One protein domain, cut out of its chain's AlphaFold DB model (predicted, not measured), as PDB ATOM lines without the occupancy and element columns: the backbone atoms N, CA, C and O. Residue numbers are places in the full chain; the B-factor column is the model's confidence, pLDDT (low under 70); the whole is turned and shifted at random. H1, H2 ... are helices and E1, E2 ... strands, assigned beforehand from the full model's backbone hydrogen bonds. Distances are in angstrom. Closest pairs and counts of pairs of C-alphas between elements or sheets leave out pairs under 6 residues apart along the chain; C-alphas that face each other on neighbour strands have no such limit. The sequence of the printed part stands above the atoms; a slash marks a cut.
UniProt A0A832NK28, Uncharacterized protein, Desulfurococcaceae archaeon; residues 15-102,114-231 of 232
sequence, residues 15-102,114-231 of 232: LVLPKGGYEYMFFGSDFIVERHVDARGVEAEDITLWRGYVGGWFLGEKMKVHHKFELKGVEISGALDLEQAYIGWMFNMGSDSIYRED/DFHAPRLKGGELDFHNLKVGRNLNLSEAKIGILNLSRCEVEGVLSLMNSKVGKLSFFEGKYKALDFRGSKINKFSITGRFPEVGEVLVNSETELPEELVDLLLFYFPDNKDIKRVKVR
ATOM      1  N   LEU A  15     -19.220  49.234  30.079       69.19
ATOM      2  CA  LEU A  15     -19.409  48.020  29.294       69.19
ATOM      3  C   LEU A  15     -19.074  46.801  30.160       69.19
ATOM      4  O   LEU A  15     -17.917  46.574  30.502       69.19
ATOM      5  N   VAL A  16     -20.077  45.988  30.490       68.81
ATOM      6  CA  VAL A  16     -19.876  44.727  31.219       68.81
ATOM      7  C   VAL A  16     -19.899  43.572  30.230       68.81
ATOM      8  O   VAL A  16     -20.896  43.367  29.533       68.81
ATOM      9  N   LEU A  17     -18.815  42.801  30.174       69.88
ATOM     10  CA  LEU A  17     -18.742  41.633  29.307       69.88
ATOM     11  C   LEU A  17     -19.446  40.431  29.963       69.88
ATOM     12  O   LEU A  17     -19.292  40.195  31.166       69.88
ATOM     13  N   PRO A  18     -20.238  39.655  29.202       63.62
ATOM     14  CA  PRO A  18     -20.963  38.518  29.750       63.62
ATOM     15  C   PRO A  18     -20.007  37.414  30.224       63.62
ATOM     16  O   PRO A  18     -19.013  37.097  29.570       63.62
ATOM     17  N   LYS A  19     -20.342  36.786  31.357       66.94
ATOM     18  CA  LYS A  19     -19.605  35.637  31.900       66.94
ATOM     19  C   LYS A  19     -20.007  34.349  31.176       66.94
ATOM     20  O   LYS A  19     -21.184  34.001  31.155       66.94
ATOM     21  N   GLY A  20     -19.008  33.620  30.676       54.59
ATOM     22  CA  GLY A  20     -19.141  32.278  30.108       54.59
ATOM     23  C   GLY A  20     -19.424  32.226  28.602       54.59
ATOM     24  O   GLY A  20     -20.327  32.886  28.101       54.59
ATOM     25  N   GLY A  21     -18.672  31.354  27.918       51.12
ATOM     26  CA  GLY A  21     -19.083  30.664  26.695       51.12
ATOM     27  C   GLY A  21     -19.140  31.484  25.409       51.12
ATOM     28  O   GLY A  21     -20.205  31.540  24.801       51.12
ATOM     29  N   TYR A  22     -18.009  32.023  24.942       52.19
ATOM     30  CA  TYR A  22     -17.877  32.469  23.549       52.19
ATOM     31  C   TYR A  22     -16.507  32.096  22.974       52.19
ATOM     32  O   TYR A  22     -15.476  32.318  23.606       52.19
ATOM     33  N   GLU A  23     -16.523  31.517  21.772       46.78
ATOM     34  CA  GLU A  23     -15.319  31.083  21.057       46.78
ATOM     35  C   GLU A  23     -14.474  32.301  20.626       46.78
ATOM     36  O   GLU A  23     -13.270  32.293  20.781       46.78
ATOM     37  N   TYR A  24     -15.046  33.429  20.192       46.72
ATOM     38  CA  TYR A  24     -14.235  34.598  19.813       46.72
ATOM     39  C   TYR A  24     -14.997  35.901  20.081       46.72
ATOM     40  O   TYR A  24     -16.144  36.035  19.652       46.72
ATOM     41  N   MET A  25     -14.381  36.878  20.754       53.16
ATOM     42  CA  MET A  25     -14.949  38.217  20.944       53.16
ATOM     43  C   MET A  25     -14.192  39.234  20.083       53.16
ATOM     44  O   MET A  25     -13.050  39.581  20.380       53.16
ATOM     45  N   PHE A  26     -14.829  39.700  19.007       50.72
ATOM     46  CA  PHE A  26     -14.301  40.734  18.115       50.72
ATOM     47  C   PHE A  26     -15.160  41.990  18.221       50.72
ATOM     48  O   PHE A  26     -16.361  41.932  17.968       50.72
ATOM     49  N   PHE A  27     -14.542  43.125  18.525       55.97
ATOM     50  CA  PHE A  27     -15.206  44.427  18.501       55.97
ATOM     51  C   PHE A  27     -14.916  45.071  17.142       55.97
ATOM     52  O   PHE A  27     -13.829  45.588  16.903       55.97
ATOM     53  N   GLY A  28     -15.848  44.901  16.202       41.44
ATOM     54  CA  GLY A  28     -15.654  45.147  14.767       41.44
ATOM     55  C   GLY A  28     -15.936  46.569  14.273       41.44
ATOM     56  O   GLY A  28     -16.113  46.762  13.072       41.44
ATOM     57  N   SER A  29     -15.988  47.574  15.143       51.44
ATOM     58  CA  SER A  29     -16.138  48.974  14.736       51.44
ATOM     59  C   SER A  29     -15.454  49.912  15.726       51.44
ATOM     60  O   SER A  29     -15.128  49.486  16.832       51.44
ATOM     61  N   ASP A  30     -15.233  51.166  15.308       58.34
ATOM     62  CA  ASP A  30     -14.709  52.208  16.191       58.34
ATOM     63  C   ASP A  30     -15.567  52.274  17.469       58.34
ATOM     64  O   ASP A  30     -16.735  52.672  17.407       58.34
ATOM     65  N   PHE A  31     -15.031  51.840  18.614       60.22
ATOM     66  CA  PHE A  31     -15.768  51.842  19.883       60.22
ATOM     67  C   PHE A  31     -15.308  52.988  20.781       60.22
ATOM     68  O   PHE A  31     -14.130  53.321  20.837       60.22
ATOM     69  N   ILE A  32     -16.240  53.591  21.514       56.31
ATOM     70  CA  ILE A  32     -15.954  54.588  22.549       56.31
ATOM     71  C   ILE A  32     -16.691  54.125  23.800       56.31
ATOM     72  O   ILE A  32     -17.916  54.005  23.771       56.31
ATOM     73  N   VAL A  33     -15.948  53.835  24.867       59.47
ATOM     74  CA  VAL A  33     -16.461  53.540  26.210       59.47
ATOM     75  C   VAL A  33     -15.943  54.630  27.135       59.47
ATOM     76  O   VAL A  33     -14.756  54.673  27.432       59.47
ATOM     77  N   GLU A  34     -16.810  55.529  27.592       58.22
ATOM     78  CA  GLU A  34     -16.370  56.704  28.364       58.22
ATOM     79  C   GLU A  34     -15.992  56.396  29.823       58.22
ATOM     80  O   GLU A  34     -15.252  57.168  30.431       58.22
ATOM     81  N   ARG A  35     -16.487  55.289  30.401       62.62
ATOM     82  CA  ARG A  35     -16.242  54.925  31.808       62.62
ATOM     83  C   ARG A  35     -15.374  53.681  31.967       62.62
ATOM     84  O   ARG A  35     -14.161  53.812  31.998       62.62
ATOM     85  N   HIS A  36     -15.942  52.484  32.103       64.00
ATOM     86  CA  HIS A  36     -15.149  51.278  32.363       64.00
ATOM     87  C   HIS A  36     -15.571  50.113  31.475       64.00
ATOM     88  O   HIS A  36     -16.740  49.982  31.121       64.00
ATOM     89  N   VAL A  37     -14.626  49.232  31.165       62.31
ATOM     90  CA  VAL A  37     -14.895  47.891  30.645       62.31
ATOM     91  C   VAL A  37     -14.636  46.892  31.772       62.31
ATOM     92  O   VAL A  37     -13.506  46.770  32.240       62.31
ATOM     93  N   ASP A  38     -15.667  46.178  32.220       69.56
ATOM     94  CA  ASP A  38     -15.556  45.120  33.230       69.56
ATOM     95  C   ASP A  38     -15.609  43.747  32.552       69.56
ATOM     96  O   ASP A  38     -16.659  43.283  32.101       69.56
ATOM     97  N   ALA A  39     -14.445  43.109  32.472       70.94
ATOM     98  CA  ALA A  39     -14.230  41.770  31.942       70.94
ATOM     99  C   ALA A  39     -13.936  40.745  33.055       70.94
ATOM    100  O   ALA A  39     -13.384  39.669  32.795       70.94
ATOM    101  N   ARG A  40     -14.281  41.044  34.316       73.38
ATOM    102  CA  ARG A  40     -13.927  40.178  35.445       73.38
ATOM    103  C   ARG A  40     -14.631  38.828  35.379       73.38
ATOM    104  O   ARG A  40     -15.860  38.736  35.335       73.38
ATOM    105  N   GLY A  41     -13.844  37.756  35.447       66.44
ATOM    106  CA  GLY A  41     -14.333  36.377  35.356       66.44
ATOM    107  C   GLY A  41     -14.885  35.983  33.981       66.44
ATOM    108  O   GLY A  41     -15.626  35.004  33.891       66.44
ATOM    109  N   VAL A  42     -14.563  36.739  32.927       75.75
ATOM    110  CA  VAL A  42     -14.843  36.348  31.538       75.75
ATOM    111  C   VAL A  42     -13.990  35.137  31.164       75.75
ATOM    112  O   VAL A  42     -12.819  35.070  31.524       75.75
ATOM    113  N   GLU A  43     -14.566  34.195  30.417       71.56
ATOM    114  CA  GLU A  43     -13.850  33.060  29.830       71.56
ATOM    115  C   GLU A  43     -14.149  32.985  28.326       71.56
ATOM    116  O   GLU A  43     -15.317  32.893  27.939       71.56
ATOM    117  N   ALA A  44     -13.107  33.058  27.495       69.25
ATOM    118  CA  ALA A  44     -13.186  33.114  26.032       69.25
ATOM    119  C   ALA A  44     -12.005  32.379  25.369       69.25
ATOM    120  O   ALA A  44     -10.962  32.193  25.996       69.25
ATOM    121  N   GLU A  45     -12.138  31.960  24.107       62.50
ATOM    122  CA  GLU A  45     -10.996  31.431  23.334       62.50
ATOM    123  C   GLU A  45     -10.066  32.582  22.927       62.50
ATOM    124  O   GLU A  45      -8.915  32.604  23.353       62.50
ATOM    125  N   ASP A  46     -10.603  33.586  22.225       57.09
ATOM    126  CA  ASP A  46      -9.914  34.821  21.836       57.09
ATOM    127  C   ASP A  46     -10.708  36.073  22.232       57.09
ATOM    128  O   ASP A  46     -11.941  36.106  22.168       57.09
ATOM    129  N   ILE A  47      -9.993  37.156  22.543       66.62
ATOM    130  CA  ILE A  47     -10.554  38.504  22.674       66.62
ATOM    131  C   ILE A  47      -9.715  39.455  21.818       66.62
ATOM    132  O   ILE A  47      -8.500  39.531  21.964       66.62
ATOM    133  N   THR A  48     -10.344  40.215  20.929       64.75
ATOM    134  CA  THR A  48      -9.679  41.265  20.151       64.75
ATOM    135  C   THR A  48     -10.477  42.557  20.250       64.75
ATOM    136  O   THR A  48     -11.581  42.650  19.710       64.75
ATOM    137  N   LEU A  49      -9.900  43.567  20.902       69.88
ATOM    138  CA  LEU A  49     -10.384  44.942  20.850       69.88
ATOM    139  C   LEU A  49      -9.648  45.662  19.716       69.88
ATOM    140  O   LEU A  49      -8.415  45.704  19.686       69.88
ATOM    141  N   TRP A  50     -10.395  46.228  18.776       59.78
ATOM    142  CA  TRP A  50      -9.834  46.906  17.614       59.78
ATOM    143  C   TRP A  50     -10.385  48.321  17.510       59.78
ATOM    144  O   TRP A  50     -11.586  48.490  17.662       59.78
ATOM    145  N   ARG A  51      -9.504  49.296  17.241       59.22
ATOM    146  CA  ARG A  51      -9.816  50.707  16.959       59.22
ATOM    147  C   ARG A  51     -10.855  51.277  17.922       59.22
ATOM    148  O   ARG A  51     -12.037  51.283  17.635       59.22
ATOM    149  N   GLY A  52     -10.445  51.758  19.085       63.59
ATOM    150  CA  GLY A  52     -11.421  52.301  20.029       63.59
ATOM    151  C   GLY A  52     -10.806  53.051  21.188       63.59
ATOM    152  O   GLY A  52      -9.590  53.134  21.293       63.59
ATOM    153  N   TYR A  53     -11.652  53.606  22.043       62.06
ATOM    154  CA  TYR A  53     -11.281  54.413  23.195       62.06
ATOM    155  C   TYR A  53     -11.933  53.861  24.465       62.06
ATOM    156  O   TYR A  53     -13.147  53.646  24.496       62.06
ATOM    157  N   VAL A  54     -11.138  53.662  25.516       62.59
ATOM    158  CA  VAL A  54     -11.600  53.390  26.884       62.59
ATOM    159  C   VAL A  54     -11.189  54.567  27.768       62.59
ATOM    160  O   VAL A  54     -10.011  54.743  28.074       62.59
ATOM    161  N   GLY A  55     -12.174  55.369  28.170       51.34
ATOM    162  CA  GLY A  55     -11.985  56.614  28.913       51.34
ATOM    163  C   GLY A  55     -11.543  56.438  30.361       51.34
ATOM    164  O   GLY A  55     -10.827  57.282  30.897       51.34
ATOM    165  N   GLY A  56     -11.928  55.325  30.984       62.59
ATOM    166  CA  GLY A  56     -11.489  54.921  32.317       62.59
ATOM    167  C   GLY A  56     -10.778  53.572  32.280       62.59
ATOM    168  O   GLY A  56      -9.716  53.462  31.678       62.59
ATOM    169  N   TRP A  57     -11.291  52.557  32.978       58.47
ATOM    170  CA  TRP A  57     -10.501  51.352  33.275       58.47
ATOM    171  C   TRP A  57     -10.987  50.163  32.463       58.47
ATOM    172  O   TRP A  57     -12.191  49.953  32.331       58.47
ATOM    173  N   PHE A  58     -10.059  49.337  31.999       65.94
ATOM    174  CA  PHE A  58     -10.344  47.973  31.577       65.94
ATOM    175  C   PHE A  58      -9.946  47.026  32.713       65.94
ATOM    176  O   PHE A  58      -8.767  46.927  33.045       65.94
ATOM    177  N   LEU A  59     -10.923  46.343  33.309       62.81
ATOM    178  CA  LEU A  59     -10.740  45.425  34.434       62.81
ATOM    179  C   LEU A  59     -10.913  43.976  33.969       62.81
ATOM    180  O   LEU A  59     -12.029  43.513  33.756       62.81
ATOM    181  N   GLY A  60      -9.816  43.238  33.851       58.75
ATOM    182  CA  GLY A  60      -9.773  41.827  33.465       58.75
ATOM    183  C   GLY A  60      -9.508  40.863  34.621       58.75
ATOM    184  O   GLY A  60      -8.974  39.782  34.381       58.75
ATOM    185  N   GLU A  61      -9.837  41.218  35.867       62.28
ATOM    186  CA  GLU A  61      -9.545  40.366  37.030       62.28
ATOM    187  C   GLU A  61     -10.096  38.940  36.843       62.28
ATOM    188  O   GLU A  61     -11.290  38.743  36.586       62.28
ATOM    189  N   LYS A  62      -9.236  37.922  36.977       60.81
ATOM    190  CA  LYS A  62      -9.597  36.497  36.792       60.81
ATOM    191  C   LYS A  62     -10.189  36.166  35.412       60.81
ATOM    192  O   LYS A  62     -10.845  35.132  35.263       60.81
ATOM    193  N   MET A  63      -9.981  37.017  34.412       66.56
ATOM    194  CA  MET A  63     -10.314  36.716  33.024       66.56
ATOM    195  C   MET A  63      -9.503  35.504  32.546       66.56
ATOM    196  O   MET A  63      -8.342  35.349  32.914       66.56
ATOM    197  N   LYS A  64     -10.090  34.639  31.722       61.38
ATOM    198  CA  LYS A  64      -9.410  33.523  31.060       61.38
ATOM    199  C   LYS A  64      -9.604  33.623  29.554       61.38
ATOM    200  O   LYS A  64     -10.709  33.446  29.058       61.38
ATOM    201  N   VAL A  65      -8.523  33.871  28.835       60.50
ATOM    202  CA  VAL A  65      -8.467  33.823  27.375       60.50
ATOM    203  C   VAL A  65      -7.600  32.630  27.005       60.50
ATOM    204  O   VAL A  65      -6.437  32.577  27.397       60.50
ATOM    205  N   HIS A  66      -8.147  31.624  26.331       56.81
ATOM    206  CA  HIS A  66      -7.423  30.367  26.098       56.81
ATOM    207  C   HIS A  66      -6.318  30.502  25.049       56.81
ATOM    208  O   HIS A  66      -5.287  29.844  25.165       56.81
ATOM    209  N   HIS A  67      -6.498  31.386  24.074       59.38
ATOM    210  CA  HIS A  67      -5.568  31.626  22.982       59.38
ATOM    211  C   HIS A  67      -5.047  33.073  23.040       59.38
ATOM    212  O   HIS A  67      -4.044  33.332  23.712       59.38
ATOM    213  N   LYS A  68      -5.689  34.028  22.370       56.53
ATOM    214  CA  LYS A  68      -5.140  35.362  22.098       56.53
ATOM    215  C   LYS A  68      -5.992  36.486  22.688       56.53
ATOM    216  O   LYS A  68      -7.184  36.580  22.415       56.53
ATOM    217  N   PHE A  69      -5.358  37.404  23.422       64.69
ATOM    218  CA  PHE A  69      -5.930  38.711  23.763       64.69
ATOM    219  C   PHE A  69      -5.193  39.815  23.001       64.69
ATOM    220  O   PHE A  69      -3.976  39.945  23.109       64.69
ATOM    221  N   GLU A  70      -5.899  40.601  22.199       63.44
ATOM    222  CA  GLU A  70      -5.289  41.598  21.324       63.44
ATOM    223  C   GLU A  70      -5.966  42.962  21.445       63.44
ATOM    224  O   GLU A  70      -7.182  43.076  21.337       63.44
ATOM    225  N   LEU A  71      -5.160  44.005  21.637       65.00
ATOM    226  CA  LEU A  71      -5.564  45.407  21.620       65.00
ATOM    227  C   LEU A  71      -4.869  46.082  20.435       65.00
ATOM    228  O   LEU A  71      -3.662  46.334  20.464       65.00
ATOM    229  N   LYS A  72      -5.604  46.371  19.363       58.06
ATOM    230  CA  LYS A  72      -5.050  46.960  18.134       58.06
ATOM    231  C   LYS A  72      -5.674  48.315  17.847       58.06
ATOM    232  O   LYS A  72      -6.850  48.375  17.504       58.06
ATOM    233  N   GLY A  73      -4.890  49.386  17.899       56.06
ATOM    234  CA  GLY A  73      -5.421  50.732  17.677       56.06
ATOM    235  C   GLY A  73      -6.362  51.184  18.793       56.06
ATOM    236  O   GLY A  73      -7.282  51.949  18.533       56.06
ATOM    237  N   VAL A  74      -6.202  50.644  20.003       60.66
ATOM    238  CA  VAL A  74      -7.043  50.991  21.152       60.66
ATOM    239  C   VAL A  74      -6.328  52.041  21.989       60.66
ATOM    240  O   VAL A  74      -5.189  51.829  22.403       60.66
ATOM    241  N   GLU A  75      -6.998  53.158  22.237       62.94
ATOM    242  CA  GLU A  75      -6.592  54.151  23.215       62.94
ATOM    243  C   GLU A  75      -7.234  53.839  24.571       62.94
ATOM    244  O   GLU A  75      -8.449  53.677  24.669       62.94
ATOM    245  N   ILE A  76      -6.428  53.730  25.623       63.22
ATOM    246  CA  ILE A  76      -6.918  53.586  27.000       63.22
ATOM    247  C   ILE A  76      -6.369  54.778  27.781       63.22
ATOM    248  O   ILE A  76      -5.154  54.901  27.920       63.22
ATOM    249  N   SER A  77      -7.247  55.666  28.252       53.88
ATOM    250  CA  SER A  77      -6.861  56.868  29.012       53.88
ATOM    251  C   SER A  77      -6.988  56.711  30.532       53.88
ATOM    252  O   SER A  77      -6.740  57.665  31.264       53.88
ATOM    253  N   GLY A  78      -7.379  55.527  31.017       53.34
ATOM    254  CA  GLY A  78      -7.297  55.133  32.430       53.34
ATOM    255  C   GLY A  78      -6.496  53.838  32.605       53.34
ATOM    256  O   GLY A  78      -5.586  53.577  31.832       53.34
ATOM    257  N   ALA A  79      -6.783  53.011  33.614       52.56
ATOM    258  CA  ALA A  79      -5.977  51.812  33.886       52.56
ATOM    259  C   ALA A  79      -6.376  50.596  33.030       52.56
ATOM    260  O   ALA A  79      -7.554  50.272  32.904       52.56
ATOM    261  N   LEU A  80      -5.388  49.857  32.519       59.34
ATOM    262  CA  LEU A  80      -5.572  48.490  32.023       59.34
ATOM    263  C   LEU A  80      -5.089  47.521  33.104       59.34
ATOM    264  O   LEU A  80      -3.893  47.269  33.239       59.34
ATOM    265  N   ASP A  81      -6.034  47.007  33.884       59.34
ATOM    266  CA  ASP A  81      -5.776  46.074  34.969       59.34
ATOM    267  C   ASP A  81      -6.159  44.658  34.534       59.34
ATOM    268  O   ASP A  81      -7.332  44.313  34.389       59.34
ATOM    269  N   LEU A  82      -5.145  43.830  34.304       57.12
ATOM    270  CA  LEU A  82      -5.289  42.418  33.966       57.12
ATOM    271  C   LEU A  82      -4.805  41.527  35.119       57.12
ATOM    272  O   LEU A  82      -4.317  40.418  34.883       57.12
ATOM    273  N   GLU A  83      -4.906  41.995  36.369       51.38
ATOM    274  CA  GLU A  83      -4.476  41.234  37.537       51.38
ATOM    275  C   GLU A  83      -5.149  39.855  37.556       51.38
ATOM    276  O   GLU A  83      -6.362  39.705  37.441       51.38
ATOM    277  N   GLN A  84      -4.353  38.793  37.683       50.12
ATOM    278  CA  GLN A  84      -4.847  37.408  37.683       50.12
ATOM    279  C   GLN A  84      -5.545  36.967  36.382       50.12
ATOM    280  O   GLN A  84      -6.076  35.854  36.340       50.12
ATOM    281  N   ALA A  85      -5.519  37.776  35.320       46.59
ATOM    282  CA  ALA A  85      -5.943  37.335  34.004       46.59
ATOM    283  C   ALA A  85      -5.002  36.227  33.506       46.59
ATOM    284  O   ALA A  85      -3.771  36.317  33.597       46.59
ATOM    285  N   TYR A  86      -5.599  35.169  32.977       48.50
ATOM    286  CA  TYR A  86      -4.936  34.096  32.262       48.50
ATOM    287  C   TYR A  86      -5.107  34.336  30.770       48.50
ATOM    288  O   TYR A  86      -6.232  34.428  30.288       48.50
ATOM    289  N   ILE A  87      -3.999  34.411  30.041       53.59
ATOM    290  CA  ILE A  87      -4.004  34.491  28.580       53.59
ATOM    291  C   ILE A  87      -3.097  33.370  28.091       53.59
ATOM    292  O   ILE A  87      -1.915  33.321  28.433       53.59
ATOM    293  N   GLY A  88      -3.681  32.396  27.403       30.62
ATOM    294  CA  GLY A  88      -3.045  31.104  27.196       30.62
ATOM    295  C   GLY A  88      -1.900  31.148  26.195       30.62
ATOM    296  O   GLY A  88      -0.869  30.531  26.456       30.62
ATOM    297  N   TRP A  89      -2.034  31.899  25.097       38.31
ATOM    298  CA  TRP A  89      -1.050  31.885  24.014       38.31
ATOM    299  C   TRP A  89      -0.376  33.233  23.750       38.31
ATOM    300  O   TRP A  89       0.854  33.290  23.758       38.31
ATOM    301  N   MET A  90      -1.134  34.311  23.537       39.34
ATOM    302  CA  MET A  90      -0.550  35.596  23.129       39.34
ATOM    303  C   MET A  90      -1.331  36.790  23.675       39.34
ATOM    304  O   MET A  90      -2.547  36.864  23.506       39.34
ATOM    305  N   PHE A  91      -0.623  37.752  24.267       53.06
ATOM    306  CA  PHE A  91      -1.144  39.099  24.491       53.06
ATOM    307  C   PHE A  91      -0.431  40.066  23.548       53.06
ATOM    308  O   PHE A  91       0.795  40.165  23.593       53.06
ATOM    309  N   ASN A  92      -1.186  40.748  22.686       50.53
ATOM    310  CA  ASN A  92      -0.636  41.674  21.698       50.53
ATOM    311  C   ASN A  92      -1.234  43.072  21.874       50.53
ATOM    312  O   ASN A  92      -2.451  43.236  21.783       50.53
ATOM    313  N   MET A  93      -0.387  44.084  22.051       56.81
ATOM    314  CA  MET A  93      -0.773  45.487  21.898       56.81
ATOM    315  C   MET A  93      -0.101  46.049  20.642       56.81
ATOM    316  O   MET A  93       1.097  46.318  20.636       56.81
ATOM    317  N   GLY A  94      -0.879  46.170  19.563       37.75
ATOM    318  CA  GLY A  94      -0.383  46.526  18.230       37.75
ATOM    319  C   GLY A  94      -0.040  48.010  18.046       37.75
ATOM    320  O   GLY A  94      -0.458  48.860  18.828       37.75
ATOM    321  N   SER A  95       0.655  48.306  16.941       35.34
ATOM    322  CA  SER A  95       1.409  49.539  16.627       35.34
ATOM    323  C   SER A  95       0.682  50.890  16.681       35.34
ATOM    324  O   SER A  95       1.364  51.910  16.595       35.34
ATOM    325  N   ASP A  96      -0.642  50.897  16.840       41.06
ATOM    326  CA  ASP A  96      -1.484  52.102  16.872       41.06
ATOM    327  C   ASP A  96      -2.237  52.268  18.209       41.06
ATOM    328  O   ASP A  96      -3.047  53.181  18.354       41.06
ATOM    329  N   SER A  97      -2.036  51.363  19.174       40.22
ATOM    330  CA  SER A  97      -2.653  51.458  20.501       40.22
ATOM    331  C   SER A  97      -1.893  52.476  21.355       40.22
ATOM    332  O   SER A  97      -0.669  52.413  21.466       40.22
ATOM    333  N   ILE A  98      -2.612  53.425  21.949       41.78
ATOM    334  CA  ILE A  98      -2.041  54.569  22.664       41.78
ATOM    335  C   ILE A  98      -2.501  54.531  24.125       41.78
ATOM    336  O   ILE A  98      -3.687  54.485  24.411       41.78
ATOM    337  N   TYR A  99      -1.576  54.610  25.071       41.38
ATOM    338  CA  TYR A  99      -1.902  54.938  26.460       41.38
ATOM    339  C   TYR A  99      -1.525  56.413  26.669       41.38
ATOM    340  O   TYR A  99      -0.351  56.757  26.523       41.38
ATOM    341  N   ARG A 100      -2.503  57.308  26.883       37.69
ATOM    342  CA  ARG A 100      -2.298  58.775  26.958       37.69
ATOM    343  C   ARG A 100      -2.907  59.378  28.223       37.69
ATOM    344  O   ARG A 100      -4.023  59.038  28.595       37.69
ATOM    345  N   GLU A 101      -2.170  60.316  28.816       35.59
ATOM    346  CA  GLU A 101      -2.472  61.019  30.074       35.59
ATOM    347  C   GLU A 101      -3.332  62.295  29.878       35.59
ATOM    348  O   GLU A 101      -3.865  62.856  30.835       35.59
ATOM    349  N   ASP A 102      -3.569  62.747  28.641       32.75
ATOM    350  CA  ASP A 102      -3.916  64.158  28.426       32.75
ATOM    351  C   ASP A 102      -5.299  64.371  27.794       32.75
ATOM    352  O   ASP A 102      -5.422  64.524  26.576       32.75
ATOM    353  N   ASP A 114       0.235  52.278  36.973       41.97
ATOM    354  CA  ASP A 114       1.059  51.102  36.638       41.97
ATOM    355  C   ASP A 114       0.339  50.196  35.612       41.97
ATOM    356  O   ASP A 114      -0.880  50.028  35.681       41.97
ATOM    357  N   PHE A 115       1.078  49.589  34.670       43.88
ATOM    358  CA  PHE A 115       0.563  48.499  33.824       43.88
ATOM    359  C   PHE A 115       0.976  47.145  34.408       43.88
ATOM    360  O   PHE A 115       2.169  46.890  34.610       43.88
ATOM    361  N   HIS A 116       0.002  46.254  34.602       49.72
ATOM    362  CA  HIS A 116       0.224  44.877  35.040       49.72
ATOM    363  C   HIS A 116      -0.082  43.908  33.900       49.72
ATOM    364  O   HIS A 116      -1.229  43.774  33.469       49.72
ATOM    365  N   ALA A 117       0.941  43.205  33.409       52.16
ATOM    366  CA  ALA A 117       0.719  42.182  32.392       52.16
ATOM    367  C   ALA A 117      -0.009  40.954  32.962       52.16
ATOM    368  O   ALA A 117       0.181  40.598  34.130       52.16
ATOM    369  N   PRO A 118      -0.766  40.234  32.116       44.53
ATOM    370  CA  PRO A 118      -1.365  38.960  32.490       44.53
ATOM    371  C   PRO A 118      -0.304  37.897  32.808       44.53
ATOM    372  O   PRO A 118       0.827  37.922  32.308       44.53
ATOM    373  N   ARG A 119      -0.696  36.874  33.576       44.66
ATOM    374  CA  ARG A 119       0.135  35.676  33.756       44.66
ATOM    375  C   ARG A 119       0.045  34.809  32.500       44.66
ATOM    376  O   ARG A 119      -0.954  34.127  32.284       44.66
ATOM    377  N   LEU A 120       1.112  34.790  31.705       45.50
ATOM    378  CA  LEU A 120       1.261  33.866  30.578       45.50
ATOM    379  C   LEU A 120       1.848  32.528  31.057       45.50
ATOM    380  O   LEU A 120       2.650  32.488  31.991       45.50
ATOM    381  N   LYS A 121       1.469  31.411  30.424       42.56
ATOM    382  CA  LYS A 121       2.109  30.099  30.629       42.56
ATOM    383  C   LYS A 121       2.798  29.671  29.335       42.56
ATOM    384  O   LYS A 121       2.238  28.915  28.556       42.56
ATOM    385  N   GLY A 122       4.029  30.143  29.123       41.78
ATOM    386  CA  GLY A 122       4.830  29.763  27.949       41.78
ATOM    387  C   GLY A 122       4.439  30.466  26.643       41.78
ATOM    388  O   GLY A 122       4.901  30.050  25.586       41.78
ATOM    389  N   GLY A 123       3.619  31.516  26.729       56.97
ATOM    390  CA  GLY A 123       3.203  32.345  25.599       56.97
ATOM    391  C   GLY A 123       4.178  33.472  25.254       56.97
ATOM    392  O   GLY A 123       5.181  33.693  25.943       56.97
ATOM    393  N   GLU A 124       3.854  34.187  24.185       65.94
ATOM    394  CA  GLU A 124       4.589  35.351  23.693       65.94
ATOM    395  C   GLU A 124       3.893  36.648  24.129       65.94
ATOM    396  O   GLU A 124       2.668  36.776  24.053       65.94
ATOM    397  N   LEU A 125       4.691  37.585  24.631       67.06
ATOM    398  CA  LEU A 125       4.302  38.935  24.997       67.06
ATOM    399  C   LEU A 125       5.030  39.880  24.048       67.06
ATOM    400  O   LEU A 125       6.250  40.019  24.142       67.06
ATOM    401  N   ASP A 126       4.291  40.480  23.123       68.69
ATOM    402  CA  ASP A 126       4.850  41.389  22.127       68.69
ATOM    403  C   ASP A 126       4.331  42.805  22.363       68.69
ATOM    404  O   ASP A 126       3.127  43.075  22.308       68.69
ATOM    405  N   PHE A 127       5.266  43.700  22.663       73.06
ATOM    406  CA  PHE A 127       5.024  45.119  22.822       73.06
ATOM    407  C   PHE A 127       5.747  45.868  21.709       73.06
ATOM    408  O   PHE A 127       6.977  45.951  21.684       73.06
ATOM    409  N   HIS A 128       4.967  46.455  20.804       70.06
ATOM    410  CA  HIS A 128       5.480  47.249  19.699       70.06
ATOM    411  C   HIS A 128       4.973  48.691  19.800       70.06
ATOM    412  O   HIS A 128       3.774  48.934  19.702       70.06
ATOM    413  N   ASN A 129       5.884  49.660  19.937       68.56
ATOM    414  CA  ASN A 129       5.589  51.081  20.180       68.56
ATOM    415  C   ASN A 129       4.785  51.357  21.471       68.56
ATOM    416  O   ASN A 129       4.071  52.358  21.548       68.56
ATOM    417  N   LEU A 130       4.874  50.487  22.483       72.62
ATOM    418  CA  LEU A 130       4.170  50.698  23.751       72.62
ATOM    419  C   LEU A 130       4.770  51.895  24.504       72.62
ATOM    420  O   LEU A 130       5.978  51.934  24.722       72.62
ATOM    421  N   LYS A 131       3.927  52.824  24.967       70.75
ATOM    422  CA  LYS A 131       4.326  53.913  25.872       70.75
ATOM    423  C   LYS A 131       3.670  53.747  27.239       70.75
ATOM    424  O   LYS A 131       2.466  53.526  27.310       70.75
ATOM    425  N   VAL A 132       4.450  53.866  28.309       67.50
ATOM    426  CA  VAL A 132       4.006  53.740  29.704       67.50
ATOM    427  C   VAL A 132       4.542  54.932  30.499       67.50
ATOM    428  O   VAL A 132       5.752  55.071  30.656       67.50
ATOM    429  N   GLY A 133       3.652  55.775  31.033       57.97
ATOM    430  CA  GLY A 133       4.026  57.000  31.771       57.97
ATOM    431  C   GLY A 133       4.667  56.763  33.149       57.97
ATOM    432  O   GLY A 133       5.174  57.682  33.783       57.97
ATOM    433  N   ARG A 134       4.666  55.520  33.641       73.31
ATOM    434  CA  ARG A 134       5.323  55.109  34.892       73.31
ATOM    435  C   ARG A 134       5.902  53.705  34.749       73.31
ATOM    436  O   ARG A 134       6.798  53.524  33.933       73.31
ATOM    437  N   ASN A 135       5.447  52.714  35.518       73.25
ATOM    438  CA  ASN A 135       6.076  51.398  35.534       73.25
ATOM    439  C   ASN A 135       5.332  50.397  34.647       73.25
ATOM    440  O   ASN A 135       4.102  50.311  34.651       73.25
ATOM    441  N   LEU A 136       6.109  49.592  33.929       79.00
ATOM    442  CA  LEU A 136       5.655  48.381  33.258       79.00
ATOM    443  C   LEU A 136       6.022  47.195  34.155       79.00
ATOM    444  O   LEU A 136       7.184  46.792  34.215       79.00
ATOM    445  N   ASN A 137       5.050  46.654  34.887       76.38
ATOM    446  CA  ASN A 137       5.298  45.627  35.891       76.38
ATOM    447  C   ASN A 137       4.977  44.220  35.359       76.38
ATOM    448  O   ASN A 137       3.821  43.835  35.186       76.38
ATOM    449  N   LEU A 138       6.036  43.446  35.128       79.12
ATOM    450  CA  LEU A 138       6.042  42.044  34.700       79.12
ATOM    451  C   LEU A 138       6.634  41.126  35.792       79.12
ATOM    452  O   LEU A 138       7.170  40.052  35.495       79.12
ATOM    453  N   SER A 139       6.590  41.553  37.058       77.75
ATOM    454  CA  SER A 139       7.192  40.806  38.166       77.75
ATOM    455  C   SER A 139       6.516  39.444  38.353       77.75
ATOM    456  O   SER A 139       5.308  39.301  38.171       77.75
ATOM    457  N   GLU A 140       7.302  38.423  38.699       77.56
ATOM    458  CA  GLU A 140       6.863  37.030  38.909       77.56
ATOM    459  C   GLU A 140       6.212  36.350  37.684       77.56
ATOM    460  O   GLU A 140       5.713  35.220  37.773       77.56
ATOM    461  N   ALA A 141       6.241  36.993  36.513       72.06
ATOM    462  CA  ALA A 141       5.664  36.450  35.291       72.06
ATOM    463  C   ALA A 141       6.465  35.247  34.756       72.06
ATOM    464  O   ALA A 141       7.681  35.154  34.923       72.06
ATOM    465  N   LYS A 142       5.785  34.313  34.075       72.81
ATOM    466  CA  LYS A 142       6.401  33.168  33.373       72.81
ATOM    467  C   LYS A 142       6.225  33.313  31.862       72.81
ATOM    468  O   LYS A 142       5.333  32.720  31.263       72.81
ATOM    469  N   ILE A 143       7.082  34.106  31.243       73.94
ATOM    470  CA  ILE A 143       6.956  34.513  29.846       73.94
ATOM    471  C   ILE A 143       7.767  33.560  28.959       73.94
ATOM    472  O   ILE A 143       8.925  33.263  29.250       73.94
ATOM    473  N   GLY A 144       7.175  33.051  27.879       74.88
ATOM    474  CA  GLY A 144       7.902  32.269  26.881       74.88
ATOM    475  C   GLY A 144       8.839  33.171  26.084       74.88
ATOM    476  O   GLY A 144      10.056  33.013  26.149       74.88
ATOM    477  N   ILE A 145       8.269  34.156  25.395       80.25
ATOM    478  CA  ILE A 145       8.995  35.161  24.608       80.25
ATOM    479  C   ILE A 145       8.494  36.548  25.019       80.25
ATOM    480  O   ILE A 145       7.290  36.755  25.090       80.25
ATOM    481  N   LEU A 146       9.400  37.472  25.321       83.75
ATOM    482  CA  LEU A 146       9.116  38.878  25.589       83.75
ATOM    483  C   LEU A 146       9.802  39.721  24.518       83.75
ATOM    484  O   LEU A 146      11.028  39.830  24.530       83.75
ATOM    485  N   ASN A 147       9.023  40.313  23.620       83.06
ATOM    486  CA  ASN A 147       9.516  41.251  22.622       83.06
ATOM    487  C   ASN A 147       9.150  42.673  23.036       83.06
ATOM    488  O   ASN A 147       7.992  42.985  23.302       83.06
ATOM    489  N   LEU A 148      10.163  43.528  23.094       85.25
ATOM    490  CA  LEU A 148      10.054  44.935  23.448       85.25
ATOM    491  C   LEU A 148      10.652  45.756  22.305       85.25
ATOM    492  O   LEU A 148      11.864  45.979  22.242       85.25
ATOM    493  N   SER A 149       9.796  46.163  21.372       83.38
ATOM    494  CA  SER A 149      10.157  46.931  20.181       83.38
ATOM    495  C   SER A 149       9.683  48.371  20.328       83.38
ATOM    496  O   SER A 149       8.486  48.621  20.478       83.38
ATOM    497  N   ARG A 150      10.615  49.331  20.293       82.06
ATOM    498  CA  ARG A 150      10.351  50.778  20.370       82.06
ATOM    499  C   ARG A 150       9.449  51.170  21.542       82.06
ATOM    500  O   ARG A 150       8.614  52.060  21.424       82.06
ATOM    501  N   CYS A 151       9.591  50.470  22.662       80.69
ATOM    502  CA  CYS A 151       8.819  50.767  23.858       80.69
ATOM    503  C   CYS A 151       9.448  51.936  24.624       80.69
ATOM    504  O   CYS A 151      10.671  52.042  24.703       80.69
ATOM    505  N   GLU A 152       8.613  52.787  25.208       83.19
ATOM    506  CA  GLU A 152       9.012  53.891  26.078       83.19
ATOM    507  C   GLU A 152       8.349  53.709  27.447       83.19
ATOM    508  O   GLU A 152       7.128  53.714  27.561       83.19
ATOM    509  N   VAL A 153       9.149  53.533  28.496       79.62
ATOM    510  CA  VAL A 153       8.691  53.408  29.883       79.62
ATOM    511  C   VAL A 153       9.362  54.513  30.693       79.62
ATOM    512  O   VAL A 153      10.570  54.473  30.940       79.62
ATOM    513  N   GLU A 154       8.594  55.523  31.096       80.94
ATOM    514  CA  GLU A 154       9.124  56.676  31.840       80.94
ATOM    515  C   GLU A 154       9.552  56.316  33.272       80.94
ATOM    516  O   GLU A 154      10.351  57.022  33.890       80.94
ATOM    517  N   GLY A 155       9.044  55.203  33.804       83.56
ATOM    518  CA  GLY A 155       9.450  54.587  35.062       83.56
ATOM    519  C   GLY A 155      10.226  53.284  34.858       83.56
ATOM    520  O   GLY A 155      11.139  53.183  34.035       83.56
ATOM    521  N   VAL A 156       9.900  52.278  35.663       87.25
ATOM    522  CA  VAL A 156      10.633  51.010  35.706       87.25
ATOM    523  C   VAL A 156       9.931  49.959  34.852       87.25
ATOM    524  O   VAL A 156       8.753  49.673  35.059       87.25
ATOM    525  N   LEU A 157      10.660  49.316  33.941       90.38
ATOM    526  CA  LEU A 157      10.274  47.996  33.443       90.38
ATOM    527  C   LEU A 157      10.748  46.957  34.464       90.38
ATOM    528  O   LEU A 157      11.941  46.659  34.550       90.38
ATOM    529  N   SER A 158       9.818  46.428  35.259       90.19
ATOM    530  CA  SER A 158      10.124  45.433  36.286       90.19
ATOM    531  C   SER A 158       9.887  44.022  35.782       90.19
ATOM    532  O   SER A 158       8.756  43.625  35.524       90.19
ATOM    533  N   LEU A 159      10.956  43.241  35.717       89.00
ATOM    534  CA  LEU A 159      10.970  41.797  35.503       89.00
ATOM    535  C   LEU A 159      11.353  41.052  36.792       89.00
ATOM    536  O   LEU A 159      11.781  39.897  36.734       89.00
ATOM    537  N   MET A 160      11.209  41.688  37.958       88.81
ATOM    538  CA  MET A 160      11.613  41.129  39.248       88.81
ATOM    539  C   MET A 160      11.014  39.732  39.477       88.81
ATOM    540  O   MET A 160       9.818  39.522  39.290       88.81
ATOM    541  N   ASN A 161      11.834  38.755  39.870       85.88
ATOM    542  CA  ASN A 161      11.433  37.357  40.104       85.88
ATOM    543  C   ASN A 161      10.730  36.660  38.916       85.88
ATOM    544  O   ASN A 161      10.113  35.603  39.085       85.88
ATOM    545  N   SER A 162      10.803  37.222  37.708       83.50
ATOM    546  CA  SER A 162      10.197  36.629  36.514       83.50
ATOM    547  C   SER A 162      11.046  35.487  35.945       83.50
ATOM    548  O   SER A 162      12.238  35.345  36.226       83.50
ATOM    549  N   LYS A 163      10.426  34.648  35.117       85.31
ATOM    550  CA  LYS A 163      11.102  33.656  34.277       85.31
ATOM    551  C   LYS A 163      10.761  33.952  32.826       85.31
ATOM    552  O   LYS A 163       9.596  33.833  32.456       85.31
ATOM    553  N   VAL A 164      11.758  34.287  32.016       85.44
ATOM    554  CA  VAL A 164      11.589  34.633  30.599       85.44
ATOM    555  C   VAL A 164      12.381  33.656  29.733       85.44
ATOM    556  O   VAL A 164      13.591  33.501  29.892       85.44
ATOM    557  N   GLY A 165      11.710  32.977  28.803       85.69
ATOM    558  CA  GLY A 165      12.351  32.048  27.871       85.69
ATOM    559  C   GLY A 165      13.237  32.755  26.841       85.69
ATOM    560  O   GLY A 165      14.357  32.317  26.586       85.69
ATOM    561  N   LYS A 166      12.775  33.869  26.279       90.75
ATOM    562  CA  LYS A 166      13.557  34.740  25.399       90.75
ATOM    563  C   LYS A 166      13.172  36.194  25.634       90.75
ATOM    564  O   LYS A 166      11.995  36.515  25.544       90.75
ATOM    565  N   LEU A 167      14.148  37.049  25.912       93.56
ATOM    566  CA  LEU A 167      13.989  38.501  25.950       93.56
ATOM    567  C   LEU A 167      14.554  39.100  24.659       93.56
ATOM    568  O   LEU A 167      15.708  38.831  24.315       93.56
ATOM    569  N   SER A 168      13.762  39.911  23.965       93.50
ATOM    570  CA  SER A 168      14.176  40.603  22.748       93.50
ATOM    571  C   SER A 168      13.970  42.111  22.880       93.50
ATOM    572  O   SER A 168      12.857  42.544  23.167       93.50
ATOM    573  N   PHE A 169      15.009  42.902  22.610       93.88
ATOM    574  CA  PHE A 169      14.887  44.356  22.446       93.88
ATOM    575  C   PHE A 169      15.034  44.768  20.975       93.88
ATOM    576  O   PHE A 169      15.835  44.188  20.235       93.88
ATOM    577  N   PHE A 170      14.304  45.809  20.577       90.00
ATOM    578  CA  PHE A 170      14.552  46.573  19.356       90.00
ATOM    579  C   PHE A 170      14.305  48.054  19.630       90.00
ATOM    580  O   PHE A 170      13.162  48.499  19.591       90.00
ATOM    581  N   GLU A 171      15.364  48.818  19.914       91.00
ATOM    582  CA  GLU A 171      15.250  50.229  20.315       91.00
ATOM    583  C   GLU A 171      14.332  50.420  21.553       91.00
ATOM    584  O   GLU A 171      13.814  49.468  22.141       91.00
ATOM    585  N   GLY A 172      14.156  51.664  21.994       90.81
ATOM    586  CA  GLY A 172      13.280  52.009  23.117       90.81
ATOM    587  C   GLY A 172      13.981  52.812  24.205       90.81
ATOM    588  O   GLY A 172      15.184  53.078  24.126       90.81
ATOM    589  N   LYS A 173      13.205  53.207  25.210       93.19
ATOM    590  CA  LYS A 173      13.642  54.044  26.324       93.19
ATOM    591  C   LYS A 173      13.038  53.553  27.631       93.19
ATOM    592  O   LYS A 173      11.831  53.367  27.718       93.19
ATOM    593  N   TYR A 174      13.867  53.387  28.650       93.56
ATOM    594  CA  TYR A 174      13.452  52.953  29.979       93.56
ATOM    595  C   TYR A 174      14.183  53.790  31.018       93.56
ATOM    596  O   TYR A 174      15.409  53.909  30.970       93.56
ATOM    597  N   LYS A 175      13.475  54.343  32.003       94.88
ATOM    598  CA  LYS A 175      14.173  54.994  33.120       94.88
ATOM    599  C   LYS A 175      14.966  53.972  33.929       94.88
ATOM    600  O   LYS A 175      16.118  54.242  34.255       94.88
ATOM    601  N   ALA A 176      14.396  52.793  34.182       96.94
ATOM    602  CA  ALA A 176      15.148  51.672  34.733       96.94
ATOM    603  C   ALA A 176      14.659  50.308  34.230       96.94
ATOM    604  O   ALA A 176      13.480  50.126  33.921       96.94
ATOM    605  N   LEU A 177      15.577  49.341  34.206       97.50
ATOM    606  CA  LEU A 177      15.298  47.916  34.031       97.50
ATOM    607  C   LEU A 177      15.542  47.191  35.356       97.50
ATOM    608  O   LEU A 177      16.664  47.204  35.862       97.50
ATOM    609  N   ASP A 178      14.523  46.535  35.909       97.56
ATOM    610  CA  ASP A 178      14.662  45.748  37.137       97.56
ATOM    611  C   ASP A 178      14.602  44.246  36.856       97.56
ATOM    612  O   ASP A 178      13.549  43.683  36.565       97.56
ATOM    613  N   PHE A 179      15.754  43.591  36.962       97.94
ATOM    614  CA  PHE A 179      15.944  42.160  36.752       97.94
ATOM    615  C   PHE A 179      16.201  41.397  38.060       97.94
ATOM    616  O   PHE A 179      16.608  40.229  38.015       97.94
ATOM    617  N   ARG A 180      16.025  42.003  39.241       97.88
ATOM    618  CA  ARG A 180      16.336  41.351  40.529       97.88
ATOM    619  C   ARG A 180      15.589  40.022  40.682       97.88
ATOM    620  O   ARG A 180      14.384  39.951  40.461       97.88
ATOM    621  N   GLY A 181      16.313  38.946  40.994       96.12
ATOM    622  CA  GLY A 181      15.763  37.586  41.128       96.12
ATOM    623  C   GLY A 181      15.194  36.963  39.842       96.12
ATOM    624  O   GLY A 181      14.666  35.851  39.874       96.12
ATOM    625  N   SER A 182      15.275  37.655  38.702       95.38
ATOM    626  CA  SER A 182      14.748  37.162  37.429       95.38
ATOM    627  C   SER A 182      15.642  36.086  36.809       95.38
ATOM    628  O   SER A 182      16.843  36.013  37.080       95.38
ATOM    629  N   LYS A 183      15.049  35.247  35.956       96.75
ATOM    630  CA  LYS A 183      15.758  34.251  35.148       96.75
ATOM    631  C   LYS A 183      15.433  34.452  33.678       96.75
ATOM    632  O   LYS A 183      14.319  34.147  33.249       96.75
ATOM    633  N   ILE A 184      16.406  34.927  32.914       96.31
ATOM    634  CA  ILE A 184      16.301  35.120  31.469       96.31
ATOM    635  C   ILE A 184      17.099  34.005  30.788       96.31
ATOM    636  O   ILE A 184      18.284  33.824  31.050       96.31
ATOM    637  N   ASN A 185      16.446  33.212  29.937       95.44
ATOM    638  CA  ASN A 185      17.085  32.037  29.342       95.44
ATOM    639  C   ASN A 185      17.845  32.353  28.050       95.44
ATOM    640  O   ASN A 185      18.866  31.725  27.794       95.44
ATOM    641  N   LYS A 186      17.315  33.257  27.222       96.38
ATOM    642  CA  LYS A 186      17.914  33.695  25.957       96.38
ATOM    643  C   LYS A 186      17.730  35.192  25.800       96.38
ATOM    644  O   LYS A 186      16.698  35.730  26.205       96.38
ATOM    645  N   PHE A 187      18.696  35.829  25.159       97.12
ATOM    646  CA  PHE A 187      18.635  37.237  24.811       97.12
ATOM    647  C   PHE A 187      18.859  37.411  23.314       97.12
ATOM    648  O   PHE A 187      19.649  36.698  22.701       97.12
ATOM    649  N   SER A 188      18.138  38.345  22.711       95.69
ATOM    650  CA  SER A 188      18.460  38.831  21.378       95.69
ATOM    651  C   SER A 188      18.216  40.320  21.297       95.69
ATOM    652  O   SER A 188      17.306  40.852  21.928       95.69
ATOM    653  N   ILE A 189      18.995  40.983  20.464       94.25
ATOM    654  CA  ILE A 189      18.791  42.383  20.163       94.25
ATOM    655  C   ILE A 189      18.864  42.573  18.664       94.25
ATOM    656  O   ILE A 189      19.781  42.089  18.003       94.25
ATOM    657  N   THR A 190      17.873  43.269  18.134       86.50
ATOM    658  CA  THR A 190      17.881  43.722  16.752       86.50
ATOM    659  C   THR A 190      18.064  45.237  16.815       86.50
ATOM    660  O   THR A 190      17.384  45.912  17.579       86.50
ATOM    661  N   GLY A 191      19.014  45.801  16.072       89.56
ATOM    662  CA  GLY A 191      19.278  47.243  16.123       89.56
ATOM    663  C   GLY A 191      20.091  47.683  17.346       89.56
ATOM    664  O   GLY A 191      21.123  47.089  17.652       89.56
ATOM    665  N   ARG A 192      19.683  48.786  17.988       90.69
ATOM    666  CA  ARG A 192      20.425  49.408  19.098       90.69
ATOM    667  C   ARG A 192      19.894  48.958  20.452       90.69
ATOM    668  O   ARG A 192      18.699  48.696  20.596       90.69
ATOM    669  N   PHE A 193      20.782  48.940  21.445       94.31
ATOM    670  CA  PHE A 193      20.357  48.780  22.830       94.31
ATOM    671  C   PHE A 193      19.497  49.971  23.246       94.31
ATOM    672  O   PHE A 193      19.820  51.098  22.850       94.31
ATOM    673  N   PRO A 194      18.393  49.740  23.974       94.75
ATOM    674  CA  PRO A 194      17.555  50.827  24.439       94.75
ATOM    675  C   PRO A 194      18.325  51.834  25.292       94.75
ATOM    676  O   PRO A 194      19.302  51.504  25.967       94.75
ATOM    677  N   GLU A 195      17.841  53.072  25.287       97.06
ATOM    678  CA  GLU A 195      18.266  54.080  26.249       97.06
ATOM    679  C   GLU A 195      17.759  53.653  27.630       97.06
ATOM    680  O   GLU A 195      16.553  53.578  27.857       97.06
ATOM    681  N   VAL A 196      18.674  53.333  28.542       97.19
ATOM    682  CA  VAL A 196      18.343  52.856  29.887       97.19
ATOM    683  C   VAL A 196      19.055  53.737  30.908       97.19
ATOM    684  O   VAL A 196      20.268  53.914  30.823       97.19
ATOM    685  N   GLY A 197      18.311  54.297  31.862       96.69
ATOM    686  CA  GLY A 197      18.893  55.123  32.925       96.69
ATOM    687  C   GLY A 197      19.622  54.300  33.990       96.69
ATOM    688  O   GLY A 197      20.748  54.619  34.362       96.69
ATOM    689  N   GLU A 198      18.995  53.223  34.460       97.25
ATOM    690  CA  GLU A 198      19.528  52.353  35.510       97.25
ATOM    691  C   GLU A 198      19.178  50.879  35.270       97.25
ATOM    692  O   GLU A 198      18.147  50.547  34.684       97.25
ATOM    693  N   VAL A 199      20.035  49.981  35.761       97.88
ATOM    694  CA  VAL A 199      19.812  48.533  35.738       97.88
ATOM    695  C   VAL A 199      19.939  47.979  37.151       97.88
ATOM    696  O   VAL A 199      21.002  48.062  37.768       97.88
ATOM    697  N   LEU A 200      18.861  47.374  37.644       98.00
ATOM    698  CA  LEU A 200      18.787  46.759  38.964       98.00
ATOM    699  C   LEU A 200      18.898  45.237  38.827       98.00
ATOM    700  O   LEU A 200      18.100  44.596  38.146       98.00
ATOM    701  N   VAL A 201      19.882  44.646  39.496       98.00
ATOM    702  CA  VAL A 201      20.146  43.198  39.525       98.00
ATOM    703  C   VAL A 201      20.570  42.781  40.934       98.00
ATOM    704  O   VAL A 201      20.912  43.624  41.760       98.00
ATOM    705  N   ASN A 202      20.538  41.485  41.241       97.50
ATOM    706  CA  ASN A 202      21.079  40.947  42.492       97.50
ATOM    707  C   ASN A 202      21.748  39.576  42.264       97.50
ATOM    708  O   ASN A 202      21.795  39.067  41.147       97.50
ATOM    709  N   SER A 203      22.268  38.958  43.328       96.31
ATOM    710  CA  SER A 203      22.944  37.647  43.273       96.31
ATOM    711  C   SER A 203      22.024  36.468  42.922       96.31
ATOM    712  O   SER A 203      22.497  35.362  42.644       96.31
ATOM    713  N   GLU A 204      20.709  36.678  42.956       97.00
ATOM    714  CA  GLU A 204      19.705  35.687  42.573       97.00
ATOM    715  C   GLU A 204      19.340  35.778  41.088       97.00
ATOM    716  O   GLU A 204      18.793  34.818  40.546       97.00
ATOM    717  N   THR A 205      19.676  36.891  40.427       98.06
ATOM    718  CA  THR A 205      19.448  37.101  38.998       98.06
ATOM    719  C   THR A 205      20.301  36.138  38.152       98.06
ATOM    720  O   THR A 205      21.514  36.023  38.342       98.06
ATOM    721  N   GLU A 206      19.662  35.480  37.180       98.25
ATOM    722  CA  GLU A 206      20.284  34.629  36.156       98.25
ATOM    723  C   GLU A 206      20.041  35.235  34.762       98.25
ATOM    724  O   GLU A 206      18.900  35.256  34.294       98.25
ATOM    725  N   LEU A 207      21.096  35.708  34.090       98.12
ATOM    726  CA  LEU A 207      21.025  36.331  32.757       98.12
ATOM    727  C   LEU A 207      21.893  35.561  31.745       98.12
ATOM    728  O   LEU A 207      22.905  34.978  32.144       98.12
ATOM    729  N   PRO A 208      21.541  35.567  30.448       97.81
ATOM    730  CA  PRO A 208      22.401  35.018  29.405       97.81
ATOM    731  C   PRO A 208      23.658  35.884  29.228       97.81
ATOM    732  O   PRO A 208      23.598  37.103  29.420       97.81
ATOM    733  N   GLU A 209      24.778  35.252  28.875       97.56
ATOM    734  CA  GLU A 209      26.099  35.890  28.735       97.56
ATOM    735  C   GLU A 209      26.059  37.139  27.847       97.56
ATOM    736  O   GLU A 209      26.529  38.198  28.258       97.56
ATOM    737  N   GLU A 210      25.364  37.076  26.710       97.06
ATOM    738  CA  GLU A 210      25.279  38.192  25.766       97.06
ATOM    739  C   GLU A 210      24.585  39.423  26.364       97.06
ATOM    740  O   GLU A 210      24.929  40.558  26.034       97.06
ATOM    741  N   LEU A 211      23.603  39.217  27.250       97.50
ATOM    742  CA  LEU A 211      22.959  40.320  27.959       97.50
ATOM    743  C   LEU A 211      23.893  40.887  29.030       97.50
ATOM    744  O   LEU A 211      23.972  42.101  29.173       97.50
ATOM    745  N   VAL A 212      24.607  40.037  29.772       97.81
ATOM    746  CA  VAL A 212      25.545  40.481  30.815       97.81
ATOM    747  C   VAL A 212      26.664  41.328  30.222       97.81
ATOM    748  O   VAL A 212      26.917  42.422  30.727       97.81
ATOM    749  N   ASP A 213      27.282  40.872  29.134       97.12
ATOM    750  CA  ASP A 213      28.351  41.598  28.444       97.12
ATOM    751  C   ASP A 213      27.886  42.977  27.992       97.12
ATOM    752  O   ASP A 213      28.565  43.988  28.190       97.12
ATOM    753  N   LEU A 214      26.684  43.032  27.427       96.81
ATOM    754  CA  LEU A 214      26.125  44.267  26.925       96.81
ATOM    755  C   LEU A 214      25.740  45.222  28.066       96.81
ATOM    756  O   LEU A 214      26.026  46.416  27.995       96.81
ATOM    757  N   LEU A 215      25.182  44.710  29.164       97.19
ATOM    758  CA  LEU A 215      24.930  45.509  30.361       97.19
ATOM    759  C   LEU A 215      26.235  46.036  30.980       97.19
ATOM    760  O   LEU A 215      26.279  47.191  31.389       97.19
ATOM    761  N   LEU A 216      27.316  45.252  31.011       97.56
ATOM    762  CA  LEU A 216      28.629  45.715  31.482       97.56
ATOM    763  C   LEU A 216      29.255  46.764  30.557       97.56
ATOM    764  O   LEU A 216      29.967  47.640  31.040       97.56
ATOM    765  N   PHE A 217      28.988  46.699  29.253       97.19
ATOM    766  CA  PHE A 217      29.435  47.712  28.302       97.19
ATOM    767  C   PHE A 217      28.769  49.072  28.559       97.19
ATOM    768  O   PHE A 217      29.455  50.093  28.589       97.19
ATOM    769  N   TYR A 218      27.449  49.094  28.779       96.44
ATOM    770  CA  TYR A 218      26.699  50.334  29.025       96.44
ATOM    771  C   TYR A 218      26.761  50.818  30.485       96.44
ATOM    772  O   TYR A 218      26.658  52.018  30.731       96.44
ATOM    773  N   PHE A 219      26.961  49.912  31.448       97.06
ATOM    774  CA  PHE A 219      26.980  50.196  32.890       97.06
ATOM    775  C   PHE A 219      28.237  49.616  33.576       97.06
ATOM    776  O   PHE A 219      28.121  48.802  34.499       97.06
ATOM    777  N   PRO A 220      29.457  50.024  33.172       97.44
ATOM    778  CA  PRO A 220      30.710  49.384  33.607       97.44
ATOM    779  C   PRO A 220      30.982  49.479  35.118       97.44
ATOM    780  O   PRO A 220      31.656  48.613  35.698       97.44
ATOM    781  N   ASP A 221      30.435  50.511  35.762       97.06
ATOM    782  CA  ASP A 221      30.606  50.789  37.190       97.06
ATOM    783  C   ASP A 221      29.603  50.047  38.085       97.06
ATOM    784  O   ASP A 221      29.775  49.995  39.308       97.06
ATOM    785  N   ASN A 222      28.573  49.420  37.504       96.75
ATOM    786  CA  ASN A 222      27.581  48.670  38.261       96.75
ATOM    787  C   ASN A 222      28.160  47.312  38.699       96.75
ATOM    788  O   ASN A 222      28.252  46.340  37.945       96.75
ATOM    789  N   LYS A 223      28.584  47.256  39.967       96.50
ATOM    790  CA  LYS A 223      29.235  46.084  40.572       96.50
ATOM    791  C   LYS A 223      28.303  44.885  40.721       96.50
ATOM    792  O   LYS A 223      28.802  43.764  40.807       96.50
ATOM    793  N   ASP A 224      26.993  45.101  40.758       97.31
ATOM    794  CA  ASP A 224      26.035  44.020  40.960       97.31
ATOM    795  C   ASP A 224      25.837  43.198  39.684       97.31
ATOM    796  O   ASP A 224      25.667  41.985  39.777       97.31
ATOM    797  N   ILE A 225      26.026  43.794  38.497       96.75
ATOM    798  CA  ILE A 225      26.050  43.049  37.225       96.75
ATOM    799  C   ILE A 225      27.166  41.997  37.230       96.75
ATOM    800  O   ILE A 225      26.956  40.872  36.796       96.75
ATOM    801  N   LYS A 226      28.332  42.294  37.815       93.88
ATOM    802  CA  LYS A 226      29.459  41.340  37.908       93.88
ATOM    803  C   LYS A 226      29.185  40.152  38.837       93.88
ATOM    804  O   LYS A 226      29.977  39.215  38.882       93.88
ATOM    805  N   ARG A 227      28.109  40.215  39.625       94.75
ATOM    806  CA  ARG A 227      27.724  39.201  40.616       94.75
ATOM    807  C   ARG A 227      26.528  38.365  40.172       94.75
ATOM    808  O   ARG A 227      26.159  37.442  40.900       94.75
ATOM    809  N   VAL A 228      25.917  38.679  39.029       95.06
ATOM    810  CA  VAL A 228      24.809  37.878  38.496       95.06
ATOM    811  C   VAL A 228      25.315  36.508  38.067       95.06
ATOM    812  O   VAL A 228      26.479  36.323  37.705       95.06
ATOM    813  N   LYS A 229      24.424  35.523  38.092       95.81
ATOM    814  CA  LYS A 229      24.726  34.199  37.560       95.81
ATOM    815  C   LYS A 229      24.630  34.254  36.041       95.81
ATOM    816  O   LYS A 229      23.576  34.581  35.498       95.81
ATOM    817  N   VAL A 230      25.724  33.913  35.372       93.44
ATOM    818  CA  VAL A 230      25.772  33.860  33.909       93.44
ATOM    819  C   VAL A 230      25.268  32.506  33.430       93.44
ATOM    820  O   VAL A 230      25.727  31.455  33.885       93.44
ATOM    821  N   ARG A 231      24.312  32.540  32.507       89.88
ATOM    822  CA  ARG A 231      23.754  31.369  31.844       89.88
ATOM    823  C   ARG A 231      24.441  31.197  30.493       89.88
ATOM    824  O   ARG A 231      24.437  32.126  29.691       89.88
TER     825      ARG A 231
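AT A GLANCE: This is residues 15 to 102 and 114 to 231 of the 232 residues of an uncharacterized protein of Desulfurococcaceae archaeon (UniProt A0A832NK28). The chain is wound in stacked turns, a solenoid whose walls are parallel strands, with H1 covering the end where E15 and E16 lie. Residues 100 to 102, beside a cut, stick out from its side. The printed part has 206 residues with sixteen named strands and one named helix, H1, between E15 and E16; the class is mostly strand. A branched, twisted sheet holds twelve strands, and E3 with E5 and E15 with E16 make two small sheets, each pair of neighbours parallel. It is compact, with a radius of gyration of the C-alphas of 17.4 A, yet elongated, spanning 52 by 33 by 24 A.

HOW THE PARTS SIT: E1, residues 22 to 27, and E2, residues 31 to 33, lie on one side of E4, residues 43 to 54, with N 48 to O 25 and N 53 to O 31 both 2.8 A. E2 runs on into E3, residues 36 to 38, at 96 degrees; E3 pairs with E5, residues 57 to 59 (N 37 to O 57, 2.8 A). E4 bends by 102 degrees at residue 51, and E6, residues 68 to 76, lies on its other side (N 49 to O 70, 2.8 A). E7, residues 90 to 93, has E6 on one side (N 71 to O 92, 2.8 A) and E9, residues 124 to 128, on the other (N 91 to O 124, 3.4 A). E8, residues 114 to 116, pairs with E10, residues 135 to 137 (N 137 to O 115, 2.9 A). E11, residues 142 to 158, bends by 171 degrees at residue 155; E9 (N 127 to O 147, 2.9 A) and E10 (N 136 to O 156, 2.9 A) lie on one side, E12, residues 163 to 178, on the other (N 153 to O 173, 2.8 A). E13, residues 187 to 189 (N 188 to O 167, 3.0 A), and E14, residues 195 to 200 (N 200 to O 177, 2.8 A), lie on one side of E12, with E11 on the other side. E15, residues 206 to 208, H1, residues 209 to 218, and E16, residues 229 to 231, form a strand-helix-strand unit, two parallel strands with a helix between, its crossover right-handed (N 231 to O 207, 2.8 A). H1 is on the branched sheet at a height of 8.4 A, only just over E12, with 3 C-alphas falling on it. In H1 every O i to N i+4 pair is within hydrogen-bond range.

IN THESE COORDINATES: E1 begins at C-alpha 22 (-17.877, 32.469, 23.549), and E16 ends at C-alpha 231 (23.754, 31.369, 31.844). From first to last C-alpha E4 measures 20.7 A, E6 19.0 A and H1 14.5 A.

THE WHOLE: The C-alphas farthest apart, of Gly 21 and Asp 221, are 54.6 A apart. Residues 103 to 113 are not printed, and C-alphas 102 and 114 are 16.2 A apart. The link from E6 to E7, 13 residues, is long. The mean pLDDT of the printed part is 73.1; 100 residues are under 70, among them 44 to 102.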